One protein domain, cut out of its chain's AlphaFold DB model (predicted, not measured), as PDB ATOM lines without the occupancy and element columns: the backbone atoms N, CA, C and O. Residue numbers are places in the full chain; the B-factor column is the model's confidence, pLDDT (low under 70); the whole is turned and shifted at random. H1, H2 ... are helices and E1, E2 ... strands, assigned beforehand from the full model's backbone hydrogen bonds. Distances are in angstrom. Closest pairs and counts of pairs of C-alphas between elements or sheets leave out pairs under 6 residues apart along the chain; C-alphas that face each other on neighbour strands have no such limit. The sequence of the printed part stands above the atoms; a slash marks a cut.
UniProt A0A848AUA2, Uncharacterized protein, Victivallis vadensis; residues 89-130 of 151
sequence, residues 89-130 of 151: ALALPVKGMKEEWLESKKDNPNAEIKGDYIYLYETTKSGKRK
ATOM      1  N   ALA A  89      36.866   7.407  -9.106       94.25
ATOM      2  CA  ALA A  89      37.815   6.458  -8.532       94.25
ATOM      3  C   ALA A  89      37.704   6.421  -7.003       94.25
ATOM      4  O   ALA A  89      37.814   5.366  -6.384       94.25
ATOM      5  N   LEU A  90      37.515   7.593  -6.392       93.69
ATOM      6  CA  LEU A  90      37.450   7.739  -4.946       93.69
ATOM      7  C   LEU A  90      36.605   8.956  -4.569       93.69
ATOM      8  O   LEU A  90      36.782  10.031  -5.135       93.69
ATOM      9  N   ALA A  91      35.724   8.791  -3.586       94.81
ATOM     10  CA  ALA A  91      35.011   9.886  -2.940       94.81
ATOM     11  C   ALA A  91      35.418   9.925  -1.465       94.81
ATOM     12  O   ALA A  91      35.286   8.925  -0.760       94.81
ATOM     13  N   LEU A  92      35.938  11.063  -1.006       93.69
ATOM     14  CA  LEU A  92      36.405  11.246   0.369       93.69
ATOM     15  C   LEU A  92      35.658  12.398   1.039       93.69
ATOM     16  O   LEU A  92      35.379  13.397   0.373       93.69
ATOM     17  N   PRO A  93      35.371  12.309   2.348       94.88
ATOM     18  CA  PRO A  93      34.902  13.467   3.090       94.88
ATOM     19  C   PRO A  93      36.004  14.528   3.133       94.88
ATOM     20  O   PRO A  93      37.175  14.224   3.365       94.88
ATOM     21  N   VAL A  94      35.624  15.787   2.942       94.00
ATOM     22  CA  VAL A  94      36.523  16.942   3.097       94.00
ATOM     23  C   VAL A  94      36.940  17.082   4.561       94.00
ATOM     24  O   VAL A  94      38.092  17.391   4.871       94.00
ATOM     25  N   LYS A  95      36.013  16.799   5.483       92.94
ATOM     26  CA  LYS A  95      36.264  16.827   6.923       92.94
ATOM     27  C   LYS A  95      37.357  15.821   7.295       92.94
ATOM     28  O   LYS A  95      37.186  14.618   7.123       92.94
ATOM     29  N   GLY A  96      38.452  16.325   7.861       88.06
ATOM     30  CA  GLY A  96      39.605  15.520   8.278       88.06
ATOM     31  C   GLY A  96      40.735  15.447   7.248       88.06
ATOM     32  O   GLY A  96      41.782  14.880   7.551       88.06
ATOM     33  N   MET A  97      40.568  16.044   6.064       90.56
ATOM     34  CA  MET A  97      41.657  16.209   5.100       90.56
ATOM     35  C   MET A  97      42.504  17.435   5.446       90.56
ATOM     36  O   MET A  97      42.001  18.430   5.968       90.56
ATOM     37  N   LYS A  98      43.807  17.372   5.149       94.00
ATOM     38  CA  LYS A  98      44.710  18.519   5.315       94.00
ATOM     39  C   LYS A  98      44.317  19.637   4.348       94.00
ATOM     40  O   LYS A  98      44.120  19.378   3.163       94.00
ATOM     41  N   GLU A  99      44.280  20.867   4.843       92.12
ATOM     42  CA  GLU A  99      43.861  22.046   4.073       92.12
ATOM     43  C   GLU A  99      44.758  22.289   2.849       92.12
ATOM     44  O   GLU A  99      44.255  22.433   1.739       92.12
ATOM     45  N   GLU A 100      46.080  22.171   3.007       93.69
ATOM     46  CA  GLU A 100      47.054  22.253   1.903       93.69
ATOM     47  C   GLU A 100      46.769  21.240   0.785       93.69
ATOM     48  O   GLU A 100      46.913  21.529  -0.405       93.69
ATOM     49  N   TRP A 101      46.349  20.029   1.162       93.00
ATOM     50  CA  TRP A 101      46.024  18.997   0.189       93.00
ATOM     51  C   TRP A 101      44.727  19.331  -0.546       93.00
ATOM     52  O   TRP A 101      44.688  19.185  -1.764       93.00
ATOM     53  N   LEU A 102      43.698  19.821   0.152       92.19
ATOM     54  CA  LEU A 102      42.452  20.276  -0.475       92.19
ATOM     55  C   LEU A 102      42.706  21.430  -1.450       92.19
ATOM     56  O   LEU A 102      42.194  21.397  -2.569       92.19
ATOM     57  N   GLU A 103      43.550  22.392  -1.071       92.12
ATOM     58  CA  GLU A 103      43.931  23.506  -1.941       92.12
ATOM     59  C   GLU A 103      44.603  23.000  -3.222       92.12
ATOM     60  O   GLU A 103      44.211  23.385  -4.321       92.12
ATOM     61  N   SER A 104      45.508  22.018  -3.104       92.12
ATOM     62  CA  SER A 104      46.168  21.386  -4.257       92.12
ATOM     63  C   SER A 104      45.210  20.685  -5.234       92.12
ATOM     64  O   SER A 104      45.605  20.322  -6.346       92.12
ATOM     65  N   LYS A 105      43.959  20.434  -4.824       92.00
ATOM     66  CA  LYS A 105      42.943  19.769  -5.648       92.00
ATOM     67  C   LYS A 105      41.956  20.722  -6.298       92.00
ATOM     68  O   LYS A 105      41.311  20.289  -7.248       92.00
ATOM     69  N   LYS A 106      41.862  21.982  -5.865       88.81
ATOM     70  CA  LYS A 106      40.931  22.953  -6.461       88.81
ATOM     71  C   LYS A 106      41.198  23.179  -7.949       88.81
ATOM     72  O   LYS A 106      40.258  23.183  -8.735       88.81
ATOM     73  N   ASP A 107      42.470  23.257  -8.330       88.75
ATOM     74  CA  ASP A 107      42.884  23.456  -9.724       88.75
ATOM     75  C   ASP A 107      43.123  22.138 -10.475       88.75
ATOM     76  O   ASP A 107      43.534  22.131 -11.637       88.75
ATOM     77  N   ASN A 108      42.899  20.991  -9.826       90.25
ATOM     78  CA  ASN A 108      43.130  19.704 -10.456       90.25
ATOM     79  C   ASN A 108      41.937  19.347 -11.355       90.25
ATOM     80  O   ASN A 108      40.853  19.065 -10.842       90.25
ATOM     81  N   PRO A 109      42.122  19.233 -12.683       89.62
ATOM     82  CA  PRO A 109      41.026  18.924 -13.592       89.62
ATOM     83  C   PRO A 109      40.460  17.518 -13.392       89.62
ATOM     84  O   PRO A 109      39.434  17.219 -13.978       89.62
ATOM     85  N   ASN A 110      41.073  16.652 -12.584       93.00
ATOM     86  CA  ASN A 110      40.602  15.302 -12.260       93.00
ATOM     87  C   ASN A 110      40.084  15.181 -10.818       93.00
ATOM     88  O   ASN A 110      39.869  14.069 -10.335       93.00
ATOM     89  N   ALA A 111      39.882  16.311 -10.138       93.25
ATOM     90  CA  ALA A 111      39.206  16.383  -8.855       93.25
ATOM     91  C   ALA A 111      38.022  17.358  -8.922       93.25
ATOM     92  O   ALA A 111      37.984  18.262  -9.754       93.25
ATOM     93  N   GLU A 112      37.045  17.165  -8.047       94.75
ATOM     94  CA  GLU A 112      35.932  18.092  -7.855       94.75
ATOM     95  C   GLU A 112      35.514  18.081  -6.387       94.75
ATOM     96  O   GLU A 112      35.308  17.017  -5.804       94.75
ATOM     97  N   ILE A 113      35.391  19.261  -5.783       92.94
ATOM     98  CA  ILE A 113      34.882  19.419  -4.419       92.94
ATOM     99  C   ILE A 113      33.428  19.867  -4.519       92.94
ATOM    100  O   ILE A 113      33.135  20.906  -5.110       92.94
ATOM    101  N   LYS A 114      32.515  19.088  -3.938       92.19
ATOM    102  CA  LYS A 114      31.077  19.356  -3.981       92.19
ATOM    103  C   LYS A 114      30.450  19.050  -2.627       92.19
ATOM    104  O   LYS A 114      30.344  17.894  -2.222       92.19
ATOM    105  N   GLY A 115      30.006  20.105  -1.947       90.38
ATOM    106  CA  GLY A 115      29.521  20.005  -0.572       90.38
ATOM    107  C   GLY A 115      30.619  19.475   0.353       90.38
ATOM    108  O   GLY A 115      31.750  19.951   0.303       90.38
ATOM    109  N   ASP A 116      30.287  18.460   1.146       93.88
ATOM    110  CA  ASP A 116      31.187  17.879   2.151       93.88
ATOM    111  C   ASP A 116      32.160  16.828   1.597       93.88
ATOM    112  O   ASP A 116      32.887  16.193   2.365       93.88
ATOM    113  N   TYR A 117      32.188  16.624   0.277       95.62
ATOM    114  CA  TYR A 117      32.977  15.578  -0.369       95.62
ATOM    115  C   TYR A 117      33.905  16.122  -1.454       95.62
ATOM    116  O   TYR A 117      33.586  17.073  -2.170       95.62
ATOM    117  N   ILE A 118      35.049  15.456  -1.598       94.75
ATOM    118  CA  ILE A 118      35.932  15.557  -2.754       94.75
ATOM    119  C   ILE A 118      35.861  14.262  -3.564       94.75
ATOM    120  O   ILE A 118      36.016  13.162  -3.032       94.75
ATOM    121  N   TYR A 119      35.644  14.409  -4.865       95.88
ATOM    122  CA  TYR A 119      35.581  13.336  -5.845       95.88
ATOM    123  C   TYR A 119      36.859  13.351  -6.678       95.88
ATOM    124  O   TYR A 119      37.226  14.380  -7.242       95.88
ATOM    125  N   LEU A 120      37.544  12.213  -6.749       95.31
ATOM    126  CA  LEU A 120      38.690  11.987  -7.623       95.31
ATOM    127  C   LEU A 120      38.254  11.076  -8.766       95.31
ATOM    128  O   LEU A 120      37.713   9.993  -8.530       95.31
ATOM    129  N   TYR A 121      38.499  11.504  -9.998       96.44
ATOM    130  CA  TYR A 121      38.039  10.807 -11.195       96.44
ATOM    131  C   TYR A 121      39.117   9.890 -11.773       96.44
ATOM    132  O   TYR A 121      40.304  10.222 -11.777       96.44
ATOM    133  N   GLU A 122      38.703   8.741 -12.309       95.44
ATOM    134  CA  GLU A 122      39.589   7.911 -13.122       95.44
ATOM    135  C   GLU A 122      39.971   8.649 -14.405       95.44
ATOM    136  O   GLU A 122      39.141   9.303 -15.042       95.44
ATOM    137  N   THR A 123      41.216   8.481 -14.845       94.88
ATOM    138  CA  THR A 123      41.715   9.074 -16.088       94.88
ATOM    139  C   THR A 123      42.050   8.011 -17.124       94.88
ATOM    140  O   THR A 123      42.500   6.910 -16.810       94.88
ATOM    141  N   THR A 124      41.884   8.351 -18.396       92.38
ATOM    142  CA  THR A 124      42.428   7.572 -19.508       92.38
ATOM    143  C   THR A 124      43.955   7.695 -19.558       92.38
ATOM    144  O   THR A 124      44.550   8.573 -18.932       92.38
ATOM    145  N   LYS A 125      44.608   6.876 -20.396       90.75
ATOM    146  CA  LYS A 125      46.054   6.995 -20.673       90.75
ATOM    147  C   LYS A 125      46.468   8.378 -21.205       90.75
ATOM    148  O   LYS A 125      47.631   8.736 -21.099       90.75
ATOM    149  N   SER A 126      45.533   9.143 -21.779       89.31
ATOM    150  CA  SER A 126      45.759  10.503 -22.287       89.31
ATOM    151  C   SER A 126      45.463  11.607 -21.261       89.31
ATOM    152  O   SER A 126      45.464  12.779 -21.623       89.31
ATOM    153  N   GLY A 127      45.181  11.251 -20.002       87.12
ATOM    154  CA  GLY A 127      44.958  12.204 -18.911       87.12
ATOM    155  C   GLY A 127      43.570  12.852 -18.882       87.12
ATOM    156  O   GLY A 127      43.332  13.720 -18.049       87.12
ATOM    157  N   LYS A 128      42.643  12.440 -19.757       90.81
ATOM    158  CA  LYS A 128      41.243  12.900 -19.732       90.81
ATOM    159  C   LYS A 128      40.435  12.077 -18.734       90.81
ATOM    160  O   LYS A 128      40.685  10.877 -18.609       90.81
ATOM    161  N   ARG A 129      39.422  12.673 -18.097       93.75
ATOM    162  CA  ARG A 129      38.467  11.932 -17.258       93.75
ATOM    163  C   ARG A 129      37.830  10.797 -18.056       93.75
ATOM    164  O   ARG A 129      37.378  10.972 -19.191       93.75
ATOM    165  N   LYS A 130      37.827   9.608 -17.470       94.88
ATOM    166  CA  LYS A 130      37.204   8.425 -18.046       94.88
ATOM    167  C   LYS A 130      35.698   8.543 -17.853       94.88
ATOM    168  O   LYS A 130      35.216   8.743 -16.744       94.88
TER     169      LYS A 130
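AT A GLANCE: This is residues 89 to 130 of the 151 residues of an uncharacterized protein of Victivallis vadensis (UniProt A0A848AUA2). A small antiparallel sheet of three strands has one short helix, H1, over one face, where it lies over the edge strand E2 and stands up from the sheet, while residues 122 to 130, with no named element, run on past the end of E3 and fold back. The 42 printed residues hold, along the chain, E1, H1, E2 and E3, with sheet order E1 - E3 - E2, and the class is mixed, helices and strands. E1, H1 and E2 form a split strand-helix-strand unit with a right-handed crossover. The whole is only just compact, close to loose, with a radius of gyration of the C-alphas of 10.6 A, and elongated, spanning 31 by 16 by 13 A.

HOW THE PARTS SIT: The inner strand E3, residues 117 to 121, is antiparallel to E1, residues 89 to 93, at 167 degrees; N 92 and O 118 are within hydrogen-bond range at 2.9 A. On its other side E3 is antiparallel to E2, residues 111 to 114, at 153 degrees, with N 119 and O 112 at 2.8 A; E2 and E3 form a hairpin. H1, residues 99 to 106, is on the sheet, over E2, and stands up from it at 48 degrees. Its height over the sheet is 9.8 A, from a local plane that rests on only just 6 C-alphas of the sheet. The closest C-alphas of H1 and E2, those of Lys 105 and Ala 111, are 6.0 A apart. H1 and E3 are near each other, with 5 pairs of C-alphas within 10 A. In H1 every O i to N i+4 pair is within hydrogen-bond range.

IN THESE COORDINATES: E1 begins at C-alpha 89 (37.815, 6.458, -8.532) and is 13.9 A long. H1 measures 11.0 A and E2 9.9 A. E3 is 12.9 A long and ends at C-alpha 121 (38.039, 10.807, -11.195).

THE WHOLE: The two C-alphas farthest apart, those of Gly 96 and Ser 126, are 31.6 A apart. The printed part has no cut, and the links E1 to H1, H1 to E2 and E2 to E3 are tight. The mean pLDDT of the printed part is 92.7, and no printed residue is under 70.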